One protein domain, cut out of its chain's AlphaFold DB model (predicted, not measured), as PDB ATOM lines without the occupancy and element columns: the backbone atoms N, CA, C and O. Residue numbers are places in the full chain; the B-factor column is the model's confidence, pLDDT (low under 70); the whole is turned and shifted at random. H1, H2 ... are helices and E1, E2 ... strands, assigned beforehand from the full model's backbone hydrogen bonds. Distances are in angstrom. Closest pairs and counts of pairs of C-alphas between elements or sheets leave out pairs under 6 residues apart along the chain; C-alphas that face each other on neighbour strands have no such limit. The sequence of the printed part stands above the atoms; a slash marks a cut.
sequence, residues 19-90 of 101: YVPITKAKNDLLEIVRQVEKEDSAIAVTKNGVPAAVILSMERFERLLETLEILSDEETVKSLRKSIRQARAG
ATOM      1  N   TYR A  19     -11.777  16.001  26.656       94.88
ATOM      2  CA  TYR A  19     -11.757  17.458  26.698       94.88
ATOM      3  C   TYR A  19     -12.892  17.947  27.591       94.88
ATOM      4  O   TYR A  19     -14.055  17.596  27.380       94.88
ATOM      5  N   VAL A  20     -12.561  18.759  28.589       96.50
ATOM      6  CA  VAL A  20     -13.525  19.271  29.564       96.50
ATOM      7  C   VAL A  20     -13.437  20.797  29.602       96.50
ATOM      8  O   VAL A  20     -12.365  21.332  29.878       96.50
ATOM      9  N   PRO A  21     -14.534  21.535  29.345       97.94
ATOM     10  CA  PRO A  21     -14.552  22.984  29.519       97.94
ATOM     11  C   PRO A  21     -14.175  23.389  30.945       97.94
ATOM     12  O   PRO A  21     -14.597  22.743  31.901       97.94
ATOM     13  N   ILE A  22     -13.446  24.494  31.102       97.88
ATOM     14  CA  ILE A  22     -12.955  24.971  32.405       97.88
ATOM     15  C   ILE A  22     -14.069  25.158  33.446       97.88
ATOM     16  O   ILE A  22     -13.864  24.891  34.627       97.88
ATOM     17  N   THR A  23     -15.269  25.552  33.017       97.75
ATOM     18  CA  THR A  23     -16.444  25.680  33.891       97.75
ATOM     19  C   THR A  23     -16.917  24.331  34.424       97.75
ATOM     20  O   THR A  23     -17.242  24.225  35.603       97.75
ATOM     21  N   LYS A  24     -16.899  23.288  33.588       97.69
ATOM     22  CA  LYS A  24     -17.214  21.918  33.996       97.69
ATOM     23  C   LYS A  24     -16.107  21.337  34.873       97.69
ATOM     24  O   LYS A  24     -16.399  20.775  35.918       97.69
ATOM     25  N   ALA A  25     -14.843  21.554  34.508       97.31
ATOM     26  CA  ALA A  25     -13.703  21.094  35.299       97.31
ATOM     27  C   ALA A  25     -13.701  21.690  36.715       97.31
ATOM     28  O   ALA A  25     -13.387  20.991  37.670       97.31
ATOM     29  N   LYS A  26     -14.104  22.960  36.860       97.38
ATOM     30  CA  LYS A  26     -14.283  23.609  38.165       97.38
ATOM     31  C   LYS A  26     -15.342  22.903  39.022       97.38
ATOM     32  O   LYS A  26     -15.117  22.727  40.214       97.38
ATOM     33  N   ASN A  27     -16.484  22.541  38.436       98.25
ATOM     34  CA  ASN A  27     -17.590  21.916  39.167       98.25
ATOM     35  C   ASN A  27     -17.294  20.451  39.521       98.25
ATOM     36  O   ASN A  27     -17.627  20.006  40.615       98.25
ATOM     37  N   ASP A  28     -16.610  19.738  38.626       97.81
ATOM     38  CA  ASP A  28     -16.411  18.288  38.712       97.81
ATOM     39  C   ASP A  28     -14.991  17.921  39.195       97.81
ATOM     40  O   ASP A  28     -14.550  16.782  39.039       97.81
ATOM     41  N   LEU A  29     -14.238  18.873  39.769       97.75
ATOM     42  CA  LEU A  29     -12.798  18.719  40.033       97.75
ATOM     43  C   LEU A  29     -12.469  17.476  40.872       97.75
ATOM     44  O   LEU A  29     -11.532  16.751  40.553       97.75
ATOM     45  N   LEU A  30     -13.253  17.202  41.919       98.00
ATOM     46  CA  LEU A  30     -13.033  16.040  42.787       98.00
ATOM     47  C   LEU A  30     -13.230  14.711  42.046       98.00
ATOM     48  O   LEU A  30     -12.512  13.750  42.307       98.00
ATOM     49  N   GLU A  31     -14.197  14.640  41.132       97.12
ATOM     50  CA  GLU A  31     -14.420  13.450  40.308       97.12
ATOM     51  C   GLU A  31     -13.302  13.286  39.279       97.12
ATOM     52  O   GLU A  31     -12.777  12.189  39.117       97.12
ATOM     53  N   ILE A  32     -12.887  14.388  38.651       96.62
ATOM     54  CA  ILE A  32     -11.767  14.422  37.708       96.62
ATOM     55  C   ILE A  32     -10.483  13.905  38.362       96.62
ATOM     56  O   ILE A  32      -9.812  13.065  37.769       96.62
ATOM     57  N   VAL A  33     -10.160  14.353  39.582       96.56
ATOM     58  CA  VAL A  33      -8.973  13.889  40.322       96.56
ATOM     59  C   VAL A  33      -9.049  12.384  40.592       96.56
ATOM     60  O   VAL A  33      -8.133  11.654  40.224       96.56
ATOM     61  N   ARG A  34     -10.176  11.887  41.123       96.38
ATOM     62  CA  ARG A  34     -10.368  10.440  41.346       96.38
ATOM     63  C   ARG A  34     -10.258   9.633  40.052       96.38
ATOM     64  O   ARG A  34      -9.749   8.515  40.067       96.38
ATOM     65  N   GLN A  35     -10.759  10.179  38.940       94.94
ATOM     66  CA  GLN A  35     -10.700   9.529  37.635       94.94
ATOM     67  C   GLN A  35      -9.246   9.378  37.166       94.94
ATOM     68  O   GLN A  35      -8.845   8.276  36.796       94.94
ATOM     69  N   VAL A  36      -8.447  10.453  37.199       94.75
ATOM     70  CA  VAL A  36      -7.051  10.398  36.722       94.75
ATOM     71  C   VAL A  36      -6.155   9.547  37.621       94.75
ATOM     72  O   VAL A  36      -5.241   8.907  37.114       94.75
ATOM     73  N   GLU A  37      -6.432   9.487  38.928       95.12
ATOM     74  CA  GLU A  37      -5.738   8.588  39.860       95.12
ATOM     75  C   GLU A  37      -6.054   7.116  39.579       95.12
ATOM     76  O   GLU A  37      -5.150   6.288  39.533       95.12
ATOM     77  N   LYS A  38      -7.328   6.776  39.358       94.69
ATOM     78  CA  LYS A  38      -7.756   5.381  39.182       94.69
ATOM     79  C   LYS A  38      -7.429   4.814  37.801       94.69
ATOM     80  O   LYS A  38      -7.131   3.630  37.679       94.69
ATOM     81  N   GLU A  39      -7.582   5.623  36.760       90.50
ATOM     82  CA  GLU A  39      -7.513   5.161  35.367       90.50
ATOM     83  C   GLU A  39      -6.143   5.399  34.724       90.50
ATOM     84  O   GLU A  39      -5.973   5.086  33.547       90.50
ATOM     85  N   ASP A  40      -5.194   5.989  35.459       84.50
ATOM     86  CA  ASP A  40      -3.919   6.472  34.920       84.50
ATOM     87  C   ASP A  40      -4.118   7.338  33.656       84.50
ATOM     88  O   ASP A  40      -3.364   7.280  32.682       84.50
ATOM     89  N   SER A  41      -5.199   8.124  33.632       86.69
ATOM     90  CA  SER A  41      -5.648   8.897  32.473       86.69
ATOM     91  C   SER A  41      -5.227  10.367  32.565       86.69
ATOM     92  O   SER A  41      -4.686  10.830  33.570       86.69
ATOM     93  N   ALA A  42      -5.432  11.112  31.480       91.50
ATOM     94  CA  ALA A  42      -5.156  12.541  31.418       91.50
ATOM     95  C   ALA A  42      -6.336  13.273  30.772       91.50
ATOM     96  O   ALA A  42      -6.903  12.830  29.768       91.50
ATOM     97  N   ILE A  43      -6.706  14.410  31.357       95.19
ATOM     98  CA  ILE A  43      -7.863  15.214  30.957       95.19
ATOM     99  C   ILE A  43      -7.379  16.578  30.483       95.19
ATOM    100  O   ILE A  43      -6.675  17.280  31.205       95.19
ATOM    101  N   ALA A  44      -7.782  16.974  29.279       96.12
ATOM    102  CA  ALA A  44      -7.464  18.284  28.728       96.12
ATOM    103  C   ALA A  44      -8.559  19.289  29.107       96.12
ATOM    104  O   ALA A  44      -9.719  19.149  28.716       96.12
ATOM    105  N   VAL A  45      -8.195  20.332  29.849       96.56
ATOM    106  CA  VAL A  45      -9.103  21.421  30.214       96.56
ATOM    107  C   VAL A  45      -9.096  22.473  29.113       96.56
ATOM    108  O   VAL A  45      -8.037  22.971  28.727       96.56
ATOM    109  N   THR A  46     -10.276  22.836  28.608       97.12
ATOM    110  CA  THR A  46     -10.426  23.822  27.532       97.12
ATOM    111  C   THR A  46     -10.962  25.161  28.034       97.12
ATOM    112  O   THR A  46     -11.819  25.230  28.917       97.12
ATOM    113  N   LYS A  47     -10.491  26.254  27.433       95.94
ATOM    114  CA  LYS A  47     -11.032  27.609  27.590       95.94
ATOM    115  C   LYS A  47     -11.483  28.087  26.214       95.94
ATOM    116  O   LYS A  47     -10.685  28.119  25.287       95.94
ATOM    117  N   ASN A  48     -12.766  28.420  26.072       94.44
ATOM    118  CA  ASN A  48     -13.371  28.800  24.785       94.44
ATOM    119  C   ASN A  48     -13.126  27.756  23.674       94.44
ATOM    120  O   ASN A  48     -12.801  28.101  22.545       94.44
ATOM    121  N   GLY A  49     -13.220  26.465  24.019       90.69
ATOM    122  CA  GLY A  49     -12.998  25.352  23.087       90.69
ATOM    123  C   GLY A  49     -11.528  25.022  22.804       90.69
ATOM    124  O   GLY A  49     -11.252  23.976  22.225       90.69
ATOM    125  N   VAL A  50     -10.581  25.846  23.259       93.69
ATOM    126  CA  VAL A  50      -9.143  25.633  23.046       93.69
ATOM    127  C   VAL A  50      -8.523  24.950  24.271       93.69
ATOM    128  O   VAL A  50      -8.723  25.440  25.386       93.69
ATOM    129  N   PRO A  51      -7.779  23.836  24.123       94.19
ATOM    130  CA  PRO A  51      -7.042  23.215  25.227       94.19
ATOM    131  C   PRO A  51      -6.038  24.192  25.846       94.19
ATOM    132  O   PRO A  51      -5.231  24.783  25.137       94.19
ATOM    133  N   ALA A  52      -6.101  24.365  27.166       95.69
ATOM    134  CA  ALA A  52      -5.297  25.344  27.898       95.69
ATOM    135  C   ALA A  52      -4.511  24.732  29.069       95.69
ATOM    136  O   ALA A  52      -3.493  25.289  29.469       95.69
ATOM    137  N   ALA A  53      -4.968  23.603  29.616       95.81
ATOM    138  CA  ALA A  53      -4.276  22.876  30.677       95.81
ATOM    139  C   ALA A  53      -4.543  21.369  30.572       95.81
ATOM    140  O   ALA A  53      -5.481  20.944  29.895       95.81
ATOM    141  N   VAL A  54      -3.736  20.566  31.263       95.94
ATOM    142  CA  VAL A  54      -3.935  19.119  31.415       95.94
ATOM    143  C   VAL A  54      -3.934  18.780  32.899       95.94
ATOM    144  O   VAL A  54      -3.103  19.289  33.646       95.94
ATOM    145  N   ILE A  55      -4.869  17.928  33.312       96.00
ATOM    146  CA  ILE A  55      -4.910  17.325  34.644       96.00
ATOM    147  C   ILE A  55      -4.529  15.852  34.490       96.00
ATOM    148  O   ILE A  55      -5.078  15.153  33.638       96.00
ATOM    149  N   LEU A  56      -3.590  15.402  35.314       95.56
ATOM    150  CA  LEU A  56      -3.144  14.017  35.441       95.56
ATOM    151  C   LEU A  56      -2.848  13.724  36.919       95.56
ATOM    152  O   LEU A  56      -2.737  14.659  37.714       95.56
ATOM    153  N   SER A  57      -2.743  12.447  37.289       95.81
ATOM    154  CA  SER A  57      -2.337  12.063  38.645       95.81
ATOM    155  C   SER A  57      -0.887  12.467  38.930       95.81
ATOM    156  O   SER A  57      -0.069  12.587  38.012       95.81
ATOM    157  N   MET A  58      -0.557  12.646  40.213       96.38
ATOM    158  CA  MET A  58       0.816  12.946  40.628       96.38
ATOM    159  C   MET A  58       1.781  11.827  40.211       96.38
ATOM    160  O   MET A  58       2.810  12.098  39.605       96.38
ATOM    161  N   GLU A  59       1.397  10.567  40.417       95.38
ATOM    162  CA  GLU A  59       2.202   9.402  40.026       95.38
ATOM    163  C   GLU A  59       2.489   9.371  38.514       95.38
ATOM    164  O   GLU A  59       3.603   9.071  38.080       95.38
ATOM    165  N   ARG A  60       1.503   9.713  37.671       94.19
ATOM    166  CA  ARG A  60       1.728   9.809  36.222       94.19
ATOM    167  C   ARG A  60       2.689  10.947  35.881       94.19
ATOM    168  O   ARG A  60       3.492  10.796  34.963       94.19
ATOM    169  N   PHE A  61       2.619  12.068  36.596       95.81
ATOM    170  CA  PHE A  61       3.520  13.199  36.385       95.81
ATOM    171  C   PHE A  61       4.965  12.829  36.733       95.81
ATOM    172  O   PHE A  61       5.865  13.071  35.931       95.81
ATOM    173  N   GLU A  62       5.179  12.172  37.871       96.19
ATOM    174  CA  GLU A  62       6.501  11.712  38.313       96.19
ATOM    175  C   GLU A  62       7.111  10.711  37.329       96.19
ATOM    176  O   GLU A  62       8.245  10.897  36.896       96.19
ATOM    177  N   ARG A  63       6.337   9.720  36.867       95.12
ATOM    178  CA  ARG A  63       6.810   8.758  35.855       95.12
ATOM    179  C   ARG A  63       7.146   9.410  34.514       95.12
ATOM    180  O   ARG A  63       8.046   8.953  33.807       95.12
ATOM    181  N   LEU A  64       6.429  10.471  34.130       94.19
ATOM    182  CA  LEU A  64       6.780  11.253  32.943       94.19
ATOM    183  C   LEU A  64       8.121  11.967  33.132       94.19
ATOM    184  O   LEU A  64       8.934  11.950  32.210       94.19
ATOM    185  N   LEU A  65       8.369  12.554  34.306       96.06
ATOM    186  CA  LEU A  65       9.650  13.190  34.619       96.06
ATOM    187  C   LEU A  65      10.801  12.178  34.647       96.06
ATOM    188  O   LEU A  65      11.812  12.425  34.000       96.06
ATOM    189  N   GLU A  66      10.619  11.021  35.283       93.56
ATOM    190  CA  GLU A  66      11.600   9.925  35.287       93.56
ATOM    191  C   GLU A  66      11.917   9.456  33.857       93.56
ATOM    192  O   GLU A  66      13.073   9.280  33.471       93.56
ATOM    193  N   THR A  67      10.887   9.314  33.015       92.25
ATOM    194  CA  THR A  67      11.081   8.962  31.603       92.25
ATOM    195  C   THR A  67      11.906  10.026  30.879       92.25
ATOM    196  O   THR A  67      12.800   9.686  30.104       92.25
ATOM    197  N   LEU A  68      11.623  11.312  31.103       94.75
ATOM    198  CA  LEU A  68      12.387  12.410  30.504       94.75
ATOM    199  C   LEU A  68      13.831  12.450  31.014       94.75
ATOM    200  O   LEU A  68      14.730  12.724  30.222       94.75
ATOM    201  N   GLU A  69      14.060  12.129  32.284       93.38
ATOM    202  CA  GLU A  69      15.395  12.012  32.872       93.38
ATOM    203  C   GLU A  69      16.204  10.911  32.176       93.38
ATOM    204  O   GLU A  69      17.286  11.185  31.655       93.38
ATOM    205  N   ILE A  70      15.637   9.708  32.025       91.38
ATOM    206  CA  ILE A  70      16.265   8.604  31.275       91.38
ATOM    207  C   ILE A  70      16.568   9.017  29.827       91.38
ATOM    208  O   ILE A  70      17.619   8.677  29.284       91.38
ATOM    209  N   LEU A  71      15.643   9.729  29.176       92.06
ATOM    210  CA  LEU A  71      15.805  10.171  27.789       92.06
ATOM    211  C   LEU A  71      16.834  11.296  27.619       92.06
ATOM    212  O   LEU A  71      17.315  11.490  26.501       92.06
ATOM    213  N   SER A  72      17.155  12.024  28.689       92.31
ATOM    214  CA  SER A  72      18.144  13.105  28.672       92.31
ATOM    215  C   SER A  72      19.587  12.591  28.594       92.31
ATOM    216  O   SER A  72      20.458  13.291  28.080       92.31
ATOM    217  N   ASP A  73      19.828  11.348  29.019       95.06
ATOM    218  CA  ASP A  73      21.125  10.686  28.921       95.06
ATOM    219  C   ASP A  73      21.233   9.895  27.606       95.06
ATOM    220  O   ASP A  73      20.667   8.809  27.421       95.06
ATOM    221  N   GLU A  74      22.010  10.436  26.668       92.31
ATOM    222  CA  GLU A  74      22.224   9.807  25.368       92.31
ATOM    223  C   GLU A  74      22.850   8.409  25.446       92.31
ATOM    224  O   GLU A  74      22.549   7.562  24.594       92.31
ATOM    225  N   GLU A  75      23.756   8.163  26.394       94.50
ATOM    226  CA  GLU A  75      24.428   6.869  26.532       94.50
ATOM    227  C   GLU A  75      23.442   5.818  27.027       94.50
ATOM    228  O   GLU A  75      23.328   4.740  26.424       94.50
ATOM    229  N   THR A  76      22.646   6.176  28.036       91.88
ATOM    230  CA  THR A  76      21.547   5.347  28.532       91.88
ATOM    231  C   THR A  76      20.555   5.030  27.414       91.88
ATOM    232  O   THR A  76      20.234   3.859  27.183       91.88
ATOM    233  N   VAL A  77      20.142   6.017  26.613       93.94
ATOM    234  CA  VAL A  77      19.239   5.791  25.471       93.94
ATOM    235  C   VAL A  77      19.865   4.881  24.408       93.94
ATOM    236  O   VAL A  77      19.186   4.003  23.856       93.94
ATOM    237  N   LYS A  78      21.154   5.053  24.086       93.88
ATOM    238  CA  LYS A  78      21.875   4.190  23.130       93.88
ATOM    239  C   LYS A  78      21.920   2.743  23.628       93.88
ATOM    240  O   LYS A  78      21.618   1.831  22.845       93.88
ATOM    241  N   SER A  79      22.234   2.544  24.908       94.31
ATOM    242  CA  SER A  79      22.243   1.238  25.572       94.31
ATOM    243  C   SER A  79      20.854   0.595  25.552       94.31
ATOM    244  O   SER A  79      20.684  -0.498  25.009       94.31
ATOM    245  N   LEU A  80      19.820   1.324  25.983       93.00
ATOM    246  CA  LEU A  80      18.433   0.858  26.002       93.00
ATOM    247  C   LEU A  80      17.951   0.431  24.606       93.00
ATOM    248  O   LEU A  80      17.385  -0.649  24.426       93.00
ATOM    249  N   ARG A  81      18.248   1.229  23.572       92.75
ATOM    250  CA  ARG A  81      17.929   0.883  22.175       92.75
ATOM    251  C   ARG A  81      18.640  -0.388  21.714       92.75
ATOM    252  O   ARG A  81      18.074  -1.124  20.905       92.75
ATOM    253  N   LYS A  82      19.882  -0.631  22.144       94.44
ATOM    254  CA  LYS A  82      20.618  -1.868  21.836       94.44
ATOM    255  C   LYS A  82      19.951  -3.062  22.517       94.44
ATOM    256  O   LYS A  82      19.652  -4.030  21.815       94.44
ATOM    257  N   SER A  83      19.638  -2.944  23.805       92.25
ATOM    258  CA  SER A  83      18.950  -3.976  24.583       92.25
ATOM    259  C   SER A  83      17.603  -4.342  23.958       92.25
ATOM    260  O   SER A  83      17.362  -5.510  23.686       92.25
ATOM    261  N   ILE A  84      16.776  -3.362  23.569       93.44
ATOM    262  CA  ILE A  84      15.490  -3.604  22.879       93.44
ATOM    263  C   ILE A  84      15.670  -4.325  21.526       93.44
ATOM    264  O   ILE A  84      14.813  -5.107  21.109       93.44
ATOM    265  N   ARG A  85      16.765  -4.082  20.796       94.94
ATOM    266  CA  ARG A  85      17.036  -4.810  19.542       94.94
ATOM    267  C   ARG A  85      17.450  -6.253  19.799       94.94
ATOM    268  O   ARG A  85      16.971  -7.141  19.102       94.94
ATOM    269  N   GLN A  86      18.333  -6.476  20.768       94.12
ATOM    270  CA  GLN A  86      18.757  -7.817  21.178       94.12
ATOM    271  C   GLN A  86      17.556  -8.621  21.675       94.12
ATOM    272  O   GLN A  86      17.319  -9.726  21.193       94.12
ATOM    273  N   ALA A  87      16.728  -7.985  22.497       91.88
ATOM    274  CA  ALA A  87      15.482  -8.503  23.018       91.88
ATOM    275  C   ALA A  87      14.552  -9.093  21.961       91.88
ATOM    276  O   ALA A  87      14.156 -10.255  22.013       91.88
ATOM    277  N   ARG A  88      14.223  -8.266  20.966       92.94
ATOM    278  CA  ARG A  88      13.344  -8.633  19.852       92.94
ATOM    279  C   ARG A  88      13.953  -9.707  18.959       92.94
ATOM    280  O   ARG A  88      13.220 -10.443  18.316       92.94
ATOM    281  N   ALA A  89      15.279  -9.793  18.921       94.88
ATOM    282  CA  ALA A  89      16.005 -10.844  18.223       94.88
ATOM    283  C   ALA A  89      16.158 -12.130  19.061       94.88
ATOM    284  O   ALA A  89      16.915 -13.010  18.658       94.88
ATOM    285  N   GLY A  90      15.507 -12.229  20.230       93.25
ATOM    286  CA  GLY A  90      15.610 -13.383  21.130       93.25
ATOM    287  C   GLY A  90      16.977 -13.528  21.803       93.25
ATOM    288  O   GLY A  90      17.279 -14.576  22.360       93.25
TER     289      GLY A  90
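Overview. This is residues 19 to 90 of the 101 residues of the protein "Antitoxin" of Nitrospirae bacterium (UniProt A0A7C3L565). Picture a small head with a long arm: in the head the helices H1 and H2 pack on a little sheet of three strands, and the arm is H3 leading away from the head, with H4 turning off at its far end to make an L. The residues that stick out are 61 to 69, 72 to 79 and 81 to 90, and this arm makes much of the length. You have 72 residues printed, with four named helices and three named strands in the order E1 H1 H2 E2 E3 H3 H4. The sheet runs E1, E2, E3 and is mixed, and the class is mixed, helices and strands. The whole is extended, with a radius of gyration of the C-alphas of 17.7 A and spans of 50 by 24 by 20 A.

Arrangement. Start at E1, residues 19 to 21, an edge strand parallel to E2, residues 42 to 47; N 20 and O 44 are 2.9 A apart, within hydrogen-bond range. Between them come H1, residues 22 to 27, and H2, residues 29 to 39: a strand-helix-strand unit, two parallel neighbour strands with helices between, its crossover right-handed. H1 stands up from the sheet at 46 degrees, at a height over the sheet of 9.1 A; its closest C-alphas to E2 are those of Ile 22 and Thr 46, 5.6 A. H2 is also on the sheet, and the head has two layers, helices on one face of a sheet. E2 forms a hairpin with the antiparallel E3, residues 50 to 56; look at N 45 and O 53, 2.8 A apart. The closest C-alphas of H2 and E3 are those of Val 36 and Leu 56, 5.5 A. H3, residues 58 to 72, is not on the sheet; it is close to H2 but not clearly touching, with C-alphas of Glu 37 and Met 58 closest at 7.9 A. H4, residues 74 to 88, only just touches H3, with 3 pairs of C-alphas within 8 A, and only at the corner: residues 70 to 71 meet 76 to 77, Leu 71 and Val 77 closest at 6.0 A. Their lines are about perpendicular, at 81 degrees. In H1, H2, H3 and H4 every O i to N i+4 pair is within hydrogen-bond range.

Along the chain. Find C-alpha 19 at (-11.757, 17.458, 26.698), where E1 begins. H2 is 15.3 A long, E2 16.6 A and E3 18.0 A. From C-alpha 58 at (0.816, 12.946, 40.628) H3 runs 21.1 A, and H4 runs 21.2 A to C-alpha 88 at (13.344, -8.633, 19.852).

Size, cuts and confidence. The C-alphas farthest apart are those of Thr 23 and Gly 90, 52.1 A. The printed part has no cut, and each link is tight. No printed residue is under 70 in pLDDT, and the mean of the printed part is 94.6.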